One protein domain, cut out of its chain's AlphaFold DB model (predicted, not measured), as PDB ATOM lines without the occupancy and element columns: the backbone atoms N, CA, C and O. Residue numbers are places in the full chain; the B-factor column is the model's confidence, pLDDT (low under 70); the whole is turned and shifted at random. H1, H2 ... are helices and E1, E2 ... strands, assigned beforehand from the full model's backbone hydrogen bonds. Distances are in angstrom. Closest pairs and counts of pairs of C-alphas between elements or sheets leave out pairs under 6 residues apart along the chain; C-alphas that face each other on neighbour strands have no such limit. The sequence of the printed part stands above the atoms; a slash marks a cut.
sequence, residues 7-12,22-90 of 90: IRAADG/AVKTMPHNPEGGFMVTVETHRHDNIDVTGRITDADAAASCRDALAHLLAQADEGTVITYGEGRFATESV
ATOM      1  N   ILE A   7     247.459 238.794 259.240       96.94
ATOM      2  CA  ILE A   7     247.441 240.094 259.905       96.94
ATOM      3  C   ILE A   7     248.534 240.123 260.972       96.94
ATOM      4  O   ILE A   7     248.712 239.145 261.705       96.94
ATOM      5  N   ARG A   8     249.274 241.231 261.042       96.94
ATOM      6  CA  ARG A   8     250.264 241.463 262.095       96.94
ATOM      7  C   ARG A   8     249.620 242.208 263.261       96.94
ATOM      8  O   ARG A   8     249.071 243.290 263.065       96.94
ATOM      9  N   ALA A   9     249.704 241.629 264.451       96.31
ATOM     10  CA  ALA A   9     249.276 242.251 265.693       96.31
ATOM     11  C   ALA A   9     250.280 243.310 266.172       96.31
ATOM     12  O   ALA A   9     251.436 243.353 265.734       96.31
ATOM     13  N   ALA A  10     249.829 244.179 267.075       93.94
ATOM     14  CA  ALA A  10     250.627 245.277 267.616       93.94
ATOM     15  C   ALA A  10     251.821 244.785 268.456       93.94
ATOM     16  O   ALA A  10     252.864 245.440 268.488       93.94
ATOM     17  N   ASP A  11     251.700 243.613 269.085       91.25
ATOM     18  CA  ASP A  11     252.780 242.928 269.812       91.25
ATOM     19  C   ASP A  11     253.825 242.268 268.889       91.25
ATOM     20  O   ASP A  11     254.899 241.871 269.343       91.25
ATOM     21  N   GLY A  12     253.551 242.214 267.582       93.56
ATOM     22  CA  GLY A  12     254.413 241.624 266.567       93.56
ATOM     23  C   GLY A  12     254.033 240.204 266.146       93.56
ATOM     24  O   GLY A  12     254.645 239.711 265.193       93.56
ATOM     25  N   ALA A  22     235.658 238.523 263.837       97.38
ATOM     26  CA  ALA A  22     235.163 239.862 264.126       97.38
ATOM     27  C   ALA A  22     236.303 240.883 264.219       97.38
ATOM     28  O   ALA A  22     237.416 240.561 264.632       97.38
ATOM     29  N   VAL A  23     235.983 242.136 263.888       97.81
ATOM     30  CA  VAL A  23     236.837 243.308 264.115       97.81
ATOM     31  C   VAL A  23     236.081 244.262 265.032       97.81
ATOM     32  O   VAL A  23     234.925 244.598 264.771       97.81
ATOM     33  N   LYS A  24     236.711 244.685 266.125       97.06
ATOM     34  CA  LYS A  24     236.086 245.484 267.186       97.06
ATOM     35  C   LYS A  24     236.933 246.713 267.491       97.06
ATOM     36  O   LYS A  24     238.129 246.738 267.219       97.06
ATOM     37  N   THR A  25     236.306 247.715 268.095       97.50
ATOM     38  CA  THR A  25     237.007 248.830 268.737       97.50
ATOM     39  C   THR A  25     236.856 248.672 270.242       97.50
ATOM     40  O   THR A  25     235.736 248.531 270.731       97.50
ATOM     41  N   MET A  26     237.968 248.699 270.966       96.31
ATOM     42  CA  MET A  26     238.023 248.526 272.417       96.31
ATOM     43  C   MET A  26     238.708 249.733 273.073       96.31
ATOM     44  O   MET A  26     239.553 250.362 272.438       96.31
ATOM     45  N   PRO A  27     238.387 250.085 274.331       95.88
ATOM     46  CA  PRO A  27     239.126 251.111 275.065       95.88
ATOM     47  C   PRO A  27     240.574 250.678 275.326       95.88
ATOM     48  O   PRO A  27     240.805 249.572 275.812       95.88
ATOM     49  N   HIS A  28     241.539 251.559 275.068       93.06
ATOM     50  CA  HIS A  28     242.948 251.306 275.367       93.06
ATOM     51  C   HIS A  28     243.256 251.719 276.817       93.06
ATOM     52  O   HIS A  28     243.423 252.898 277.128       93.06
ATOM     53  N   ASN A  29     243.302 250.750 277.733       89.06
ATOM     54  CA  ASN A  29     243.520 250.981 279.166       89.06
ATOM     55  C   ASN A  29     244.978 250.697 279.573       89.06
ATOM     56  O   ASN A  29     245.591 249.802 278.999       89.06
ATOM     57  N   PRO A  30     245.533 251.386 280.590       84.38
ATOM     58  CA  PRO A  30     244.933 252.459 281.397       84.38
ATOM     59  C   PRO A  30     245.066 253.863 280.778       84.38
ATOM     60  O   PRO A  30     244.567 254.835 281.334       84.38
ATOM     61  N   GLU A  31     245.763 253.989 279.652       84.56
ATOM     62  CA  GLU A  31     246.203 255.275 279.094       84.56
ATOM     63  C   GLU A  31     245.090 256.096 278.419       84.56
ATOM     64  O   GLU A  31     245.305 257.251 278.038       84.56
ATOM     65  N   GLY A  32     243.906 255.506 278.264       90.00
ATOM     66  CA  GLY A  32     242.789 256.069 277.519       90.00
ATOM     67  C   GLY A  32     242.989 255.988 276.003       90.00
ATOM     68  O   GLY A  32     244.055 255.642 275.491       90.00
ATOM     69  N   GLY A  33     241.946 256.363 275.268       95.44
ATOM     70  CA  GLY A  33     241.871 256.159 273.823       95.44
ATOM     71  C   GLY A  33     241.290 254.791 273.481       95.44
ATOM     72  O   GLY A  33     240.572 254.181 274.275       95.44
ATOM     73  N   PHE A  34     241.596 254.324 272.281       96.94
ATOM     74  CA  PHE A  34     240.967 253.181 271.641       96.94
ATOM     75  C   PHE A  34     242.017 252.302 270.972       96.94
ATOM     76  O   PHE A  34     243.113 252.752 270.666       96.94
ATOM     77  N   MET A  35     241.664 251.056 270.721       97.00
ATOM     78  CA  MET A  35     242.436 250.119 269.919       97.00
ATOM     79  C   MET A  35     241.475 249.355 269.024       97.00
ATOM     80  O   MET A  35     240.330 249.090 269.411       97.00
ATOM     81  N   VAL A  36     241.917 249.027 267.818       98.00
ATOM     82  CA  VAL A  36     241.202 248.083 266.968       98.00
ATOM     83  C   VAL A  36     241.731 246.704 267.298       98.00
ATOM     84  O   VAL A  36     242.939 246.476 267.313       98.00
ATOM     85  N   THR A  37     240.813 245.786 267.562       98.00
ATOM     86  CA  THR A  37     241.146 244.409 267.898       98.00
ATOM     87  C   THR A  37     240.479 243.443 266.939       98.00
ATOM     88  O   THR A  37     239.359 243.694 266.482       98.00
ATOM     89  N   VAL A  38     241.113 242.302 266.702       97.88
ATOM     90  CA  VAL A  38     240.500 241.175 265.996       97.88
ATOM     91  C   VAL A  38     240.188 240.030 266.952       97.88
ATOM     92  O   VAL A  38     240.913 239.776 267.912       97.88
ATOM     93  N   GLU A  39     239.092 239.335 266.675       97.75
ATOM     94  CA  GLU A  39     238.755 238.055 267.290       97.75
ATOM     95  C   GLU A  39     238.977 236.949 266.262       97.75
ATOM     96  O   GLU A  39     238.603 237.088 265.097       97.75
ATOM     97  N   THR A  40     239.562 235.843 266.703       96.12
ATOM     98  CA  THR A  40     239.729 234.614 265.929       96.12
ATOM     99  C   THR A  40     238.991 233.463 266.599       96.12
ATOM    100  O   THR A  40     238.567 233.562 267.747       96.12
ATOM    101  N   HIS A  41     238.923 232.306 265.942       93.25
ATOM    102  CA  HIS A  41     238.377 231.091 266.558       93.25
ATOM    103  C   HIS A  41     239.070 230.649 267.864       93.25
ATOM    104  O   HIS A  41     238.510 229.828 268.589       93.25
ATOM    105  N   ARG A  42     240.295 231.118 268.145       93.94
ATOM    106  CA  ARG A  42     241.098 230.690 269.309       93.94
ATOM    107  C   ARG A  42     241.411 231.805 270.304       93.94
ATOM    108  O   ARG A  42     241.716 231.511 271.456       93.94
ATOM    109  N   HIS A  43     241.373 233.054 269.861       94.00
ATOM    110  CA  HIS A  43     241.851 234.210 270.610       94.00
ATOM    111  C   HIS A  43     240.878 235.368 270.430       94.00
ATOM    112  O   HIS A  43     240.450 235.623 269.308       94.00
ATOM    113  N   ASP A  44     240.580 236.090 271.506       95.19
ATOM    114  CA  ASP A  44     239.734 237.284 271.474       95.19
ATOM    115  C   ASP A  44     240.559 238.534 271.803       95.19
ATOM    116  O   ASP A  44     241.568 238.458 272.505       95.19
ATOM    117  N   ASN A  45     240.095 239.679 271.307       95.25
ATOM    118  CA  ASN A  45     240.649 241.011 271.554       95.25
ATOM    119  C   ASN A  45     242.159 241.151 271.264       95.25
ATOM    120  O   ASN A  45     242.870 241.822 272.009       95.25
ATOM    121  N   ILE A  46     242.647 240.552 270.173       96.81
ATOM    122  CA  ILE A  46     244.031 240.738 269.712       96.81
ATOM    123  C   ILE A  46     244.179 242.165 269.190       96.81
ATOM    124  O   ILE A  46     243.555 242.511 268.187       96.81
ATOM    125  N   ASP A  47     245.002 242.982 269.839       96.81
ATOM    126  CA  ASP A  47     245.289 244.347 269.396       96.81
ATOM    127  C   ASP A  47     246.129 244.355 268.113       96.81
ATOM    128  O   ASP A  47     247.168 243.702 268.014       96.81
ATOM    129  N   VAL A  48     245.670 245.112 267.118       97.12
ATOM    130  CA  VAL A  48     246.304 245.231 265.800       97.12
ATOM    131  C   VAL A  48     246.698 246.663 265.453       97.12
ATOM    132  O   VAL A  48     247.269 246.883 264.388       97.12
ATOM    133  N   THR A  49     246.428 247.639 266.324       96.56
ATOM    134  CA  THR A  49     246.753 249.054 266.070       96.56
ATOM    135  C   THR A  49     247.601 249.701 267.150       96.56
ATOM    136  O   THR A  49     248.248 250.715 266.884       96.56
ATOM    137  N   GLY A  50     247.574 249.176 268.374       93.94
ATOM    138  CA  GLY A  50     247.977 249.945 269.539       93.94
ATOM    139  C   GLY A  50     246.991 251.078 269.822       93.94
ATOM    140  O   GLY A  50     245.858 251.109 269.325       93.94
ATOM    141  N   ARG A  51     247.452 252.047 270.616       95.50
ATOM    142  CA  ARG A  51     246.657 253.193 271.052       95.50
ATOM    143  C   ARG A  51     246.354 254.170 269.914       95.50
ATOM    144  O   ARG A  51     247.247 254.783 269.335       95.50
ATOM    145  N   ILE A  52     245.068 254.420 269.712       95.81
ATOM    146  CA  ILE A  52     244.497 255.481 268.886       95.81
ATOM    147  C   ILE A  52     243.790 256.468 269.819       95.81
ATOM    148  O   ILE A  52     242.938 256.090 270.620       95.81
ATOM    149  N   THR A  53     244.146 257.747 269.758       95.19
ATOM    150  CA  THR A  53     243.595 258.764 270.670       95.19
ATOM    151  C   THR A  53     242.203 259.249 270.277       95.19
ATOM    152  O   THR A  53     241.451 259.691 271.142       95.19
ATOM    153  N   ASP A  54     241.866 259.164 268.994       95.12
ATOM    154  CA  ASP A  54     240.627 259.678 268.419       95.12
ATOM    155  C   ASP A  54     239.630 258.546 268.114       95.12
ATOM    156  O   ASP A  54     239.993 257.510 267.551       95.12
ATOM    157  N   ALA A  55     238.370 258.731 268.515       94.31
ATOM    158  CA  ALA A  55     237.333 257.709 268.382       94.31
ATOM    159  C   ALA A  55     236.927 257.471 266.919       94.31
ATOM    160  O   ALA A  55     236.736 256.322 266.513       94.31
ATOM    161  N   ASP A  56     236.835 258.538 266.123       96.25
ATOM    162  CA  ASP A  56     236.447 258.460 264.715       96.25
ATOM    163  C   ASP A  56     237.575 257.843 263.880       96.25
ATOM    164  O   ASP A  56     237.323 257.038 262.977       96.25
ATOM    165  N   ALA A  57     238.834 258.132 264.225       95.69
ATOM    166  CA  ALA A  57     240.001 257.472 263.651       95.69
ATOM    167  C   ALA A  57     240.012 255.969 263.964       95.69
ATOM    168  O   ALA A  57     240.268 255.160 263.071       95.69
ATOM    169  N   ALA A  58     239.687 255.573 265.198       96.56
ATOM    170  CA  ALA A  58     239.607 254.164 265.579       96.56
ATOM    171  C   ALA A  58     238.468 253.432 264.850       96.56
ATOM    172  O   ALA A  58     238.660 252.308 264.383       96.56
ATOM    173  N   ALA A  59     237.304 254.073 264.697       96.62
ATOM    174  CA  ALA A  59     236.193 253.534 263.914       96.62
ATOM    175  C   ALA A  59     236.561 253.396 262.427       96.62
ATOM    176  O   ALA A  59     236.332 252.346 261.829       96.62
ATOM    177  N   SER A  60     237.219 254.408 261.857       96.69
ATOM    178  CA  SER A  60     237.707 254.375 260.474       96.69
ATOM    179  C   SER A  60     238.735 253.260 260.260       96.69
ATOM    180  O   SER A  60     238.675 252.547 259.261       96.69
ATOM    181  N   CYS A  61     239.652 253.057 261.213       97.62
ATOM    182  CA  CYS A  61     240.626 251.965 261.174       97.62
ATOM    183  C   CYS A  61     239.949 250.591 261.265       97.62
ATOM    184  O   CYS A  61     240.306 249.690 260.508       97.62
ATOM    185  N   ARG A  62     238.949 250.433 262.143       97.94
ATOM    186  CA  ARG A  62     238.144 249.206 262.248       97.94
ATOM    187  C   ARG A  62     237.478 248.872 260.915       97.94
ATOM    188  O   ARG A  62     237.573 247.735 260.457       97.94
ATOM    189  N   ASP A  63     236.829 249.853 260.296       97.69
ATOM    190  CA  ASP A  63     236.093 249.651 259.047       97.69
ATOM    191  C   ASP A  63     237.041 249.384 257.871       97.69
ATOM    192  O   ASP A  63     236.788 248.485 257.068       97.69
ATOM    193  N   ALA A  64     238.177 250.088 257.813       97.38
ATOM    194  CA  ALA A  64     239.228 249.825 256.834       97.38
ATOM    195  C   ALA A  64     239.771 248.396 256.964       97.38
ATOM    196  O   ALA A  64     239.885 247.689 255.966       97.38
ATOM    197  N   LEU A  65     240.052 247.936 258.186       97.75
ATOM    198  CA  LEU A  65     240.528 246.575 258.409       97.75
ATOM    199  C   LEU A  65     239.485 245.526 258.011       97.75
ATOM    200  O   LEU A  65     239.823 244.559 257.333       97.75
ATOM    201  N   ALA A  66     238.225 245.716 258.406       97.25
ATOM    202  CA  ALA A  66     237.145 244.809 258.031       97.25
ATOM    203  C   ALA A  66     236.992 244.715 256.503       97.25
ATOM    204  O   ALA A  66     236.807 243.623 255.964       97.25
ATOM    205  N   HIS A  67     237.132 245.842 255.798       96.62
ATOM    206  CA  HIS A  67     237.117 245.879 254.339       96.62
ATOM    207  C   HIS A  67     238.291 245.106 253.723       96.62
ATOM    208  O   HIS A  67     238.079 244.285 252.834       96.62
ATOM    209  N   LEU A  68     239.511 245.319 254.229       96.25
ATOM    210  CA  LEU A  68     240.705 244.617 253.754       96.25
ATOM    211  C   LEU A  68     240.618 243.110 253.999       96.25
ATOM    212  O   LEU A  68     240.961 242.335 253.116       96.25
ATOM    213  N   LEU A  69     240.120 242.679 255.160       95.38
ATOM    214  CA  LEU A  69     239.927 241.258 255.464       95.38
ATOM    215  C   LEU A  69     238.920 240.596 254.517       95.38
ATOM    216  O   LEU A  69     239.122 239.451 254.124       95.38
ATOM    217  N   ALA A  70     237.870 241.314 254.111       93.44
ATOM    218  CA  ALA A  70     236.889 240.811 253.150       93.44
ATOM    219  C   ALA A  70     237.440 240.695 251.715       93.44
ATOM    220  O   ALA A  70     236.870 239.971 250.901       93.44
ATOM    221  N   GLN A  71     238.520 241.415 251.404       91.50
ATOM    222  CA  GLN A  71     239.175 241.444 250.092       91.50
ATOM    223  C   GLN A  71     240.530 240.734 250.074       91.50
ATOM    224  O   GLN A  71     241.194 240.734 249.042       91.50
ATOM    225  N   ALA A  72     240.978 240.191 251.206       87.75
ATOM    226  CA  ALA A  72     242.307 239.619 251.323       87.75
ATOM    227  C   ALA A  72     242.428 238.384 250.422       87.75
ATOM    228  O   ALA A  72     241.905 237.312 250.734       87.75
ATOM    229  N   ASP A  73     243.151 238.548 249.318       86.31
ATOM    230  CA  ASP A  73     243.519 237.466 248.418       86.31
ATOM    231  C   ASP A  73     244.604 236.580 249.046       86.31
ATOM    232  O   ASP A  73     245.201 236.900 250.080       86.31
ATOM    233  N   GLU A  74     244.874 235.436 248.417       90.88
ATOM    234  CA  GLU A  74     245.948 234.529 248.822       90.88
ATOM    235  C   GLU A  74     247.304 235.249 248.901       90.88
ATOM    236  O   GLU A  74     247.746 235.906 247.958       90.88
ATOM    237  N   GLY A  75     247.998 235.088 250.029       92.94
ATOM    238  CA  GLY A  75     249.318 235.674 250.252       92.94
ATOM    239  C   GLY A  75     249.294 237.164 250.593       92.94
ATOM    240  O   GLY A  75     250.332 237.811 250.504       92.94
ATOM    241  N   THR A  76     248.153 237.733 250.988       95.62
ATOM    242  CA  THR A  76     248.103 239.107 251.510       95.62
ATOM    243  C   THR A  76     248.572 239.174 252.964       95.62
ATOM    244  O   THR A  76     248.145 238.398 253.818       95.62
ATOM    245  N   VAL A  77     249.417 240.151 253.263       96.19
ATOM    246  CA  VAL A  77     249.836 240.550 254.605       96.19
ATOM    247  C   VAL A  77     249.228 241.913 254.915       96.19
ATOM    248  O   VAL A  77     249.494 242.878 254.209       96.19
ATOM    249  N   ILE A  78     248.419 241.989 255.972       97.06
ATOM    250  CA  ILE A  78     247.824 243.227 256.480       97.06
ATOM    251  C   ILE A  78     248.641 243.702 257.682       97.06
ATOM    252  O   ILE A  78     248.828 242.962 258.652       97.06
ATOM    253  N   THR A  79     249.111 244.945 257.640       96.88
ATOM    254  CA  THR A  79     249.848 245.574 258.743       96.88
ATOM    255  C   THR A  79     249.270 246.941 259.060       96.88
ATOM    256  O   THR A  79     248.724 247.614 258.185       96.88
ATOM    257  N   TYR A  80     249.381 247.353 260.320       96.88
ATOM    258  CA  TYR A  80     249.081 248.717 260.734       96.88
ATOM    259  C   TYR A  80     250.376 249.502 260.926       96.88
ATOM    260  O   TYR A  80     251.304 249.040 261.592       96.88
ATOM    261  N   GLY A  81     250.434 250.699 260.352       92.94
ATOM    262  CA  GLY A  81     251.572 251.601 260.464       92.94
ATOM    263  C   GLY A  81     251.188 253.020 260.062       92.94
ATOM    264  O   GLY A  81     250.296 253.223 259.243       92.94
ATOM    265  N   GLU A  82     251.840 254.016 260.667       88.62
ATOM    266  CA  GLU A  82     251.619 255.440 260.349       88.62
ATOM    267  C   GLU A  82     250.137 255.879 260.416       88.62
ATOM    268  O   GLU A  82     249.704 256.762 259.681       88.62
ATOM    269  N   GLY A  83     249.338 255.257 261.292       91.19
ATOM    270  CA  GLY A  83     247.926 255.606 261.477       91.19
ATOM    271  C   GLY A  83     246.949 254.959 260.489       91.19
ATOM    272  O   GLY A  83     245.795 255.380 260.428       91.19
ATOM    273  N   ARG A  84     247.375 253.968 259.693       94.44
ATOM    274  CA  ARG A  84     246.508 253.273 258.725       94.44
ATOM    275  C   ARG A  84     246.893 251.811 258.520       94.44
ATOM    276  O   ARG A  84     248.017 251.405 258.802       94.44
ATOM    277  N   PHE A  85     245.965 251.037 257.962       96.31
ATOM    278  CA  PHE A  85     246.255 249.695 257.468       96.31
ATOM    279  C   PHE A  85     246.818 249.731 256.045       96.31
ATOM    280  O   PHE A  85     246.375 250.519 255.207       96.31
ATOM    281  N   ALA A  86     247.774 248.849 255.780       94.88
ATOM    282  CA  ALA A  86     248.354 248.605 254.470       94.88
ATOM    283  C   ALA A  86     248.371 247.101 254.172       94.88
ATOM    284  O   ALA A  86     248.403 246.272 255.085       94.88
ATOM    285  N   THR A  87     248.358 246.765 252.884       95.12
ATOM    286  CA  THR A  87     248.451 245.391 252.382       95.12
ATOM    287  C   THR A  87     249.700 245.205 251.542       95.12
ATOM    288  O   THR A  87     249.980 246.026 250.668       95.12
ATOM    289  N   GLU A  88     250.379 244.083 251.732       93.75
ATOM    290  CA  GLU A  88     251.502 243.641 250.906       93.75
ATOM    291  C   GLU A  88     251.246 242.214 250.412       93.75
ATOM    292  O   GLU A  88     250.670 241.399 251.131       93.75
ATOM    293  N   SER A  89     251.651 241.897 249.185       89.88
ATOM    294  CA  SER A  89     251.590 240.528 248.651       89.88
ATOM    295  C   SER A  89     252.919 239.811 248.876       89.88
ATOM    296  O   SER A  89     253.973 240.381 248.585       89.88
ATOM    297  N   VAL A  90     252.875 238.557 249.338       78.06
ATOM    298  CA  VAL A  90     254.061 237.716 249.605       78.06
ATOM    299  C   VAL A  90     254.080 236.392 248.849       78.06
ATOM    300  O   VAL A  90     253.041 235.887 248.367       78.06
TER     301      VAL A  90
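Overview. This is residues 7 to 12 and 22 to 90 of the 90 residues of an uncharacterized protein of Actinomycetospora cinnamomea (UniProt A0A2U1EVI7). What is the main picture? Two separate antiparallel strand hairpins, E1 with E2 and E3 with E4, both pack on one helix, H1. What is the make-up? The printed part has 75 residues, with E1, E2, H1, E3, E4 in that order, class mixed. It is compact, radius of gyration of the C-alphas 11.8 A, spanning 37 by 27 by 20 A.

Along the chain. Where are the elements? E1 is residues 22 to 27, 16.2 A; E2 34 to 40, 19.5 A; H1 55 to 71, 24.5 A; E3 76 to 81, 15.8 A; E4 84 to 89, 17.0 A. Where are the anchors? C-alpha 22 is at (235.163, 239.862, 264.126), C-alpha 89 at (251.590, 240.528, 248.651).

Arrangement. How do strands pair? Within hydrogen-bond range are N 24 and O 37 in hairpin E1 and E2, 2.8 A, and N 77 and O 88 in hairpin E3 and E4, 2.8 A. Where is H1? Its closest C-alphas to E2 are Arg 62 and Val 36, 5.7 A; to E4, Cys 61 and Arg 84, 6.5 A. In H1 every O i to N i+4 pair is within range. E1 and E2 are apart from E3 and E4.

Size, cuts and confidence. Is anything cut? Residues 13 to 21 are not printed; C-alphas 12 and 22 are 19.5 A apart. Which link is long? E2 to H1, 14 residues. Is confidence low? No printed residue is under 70.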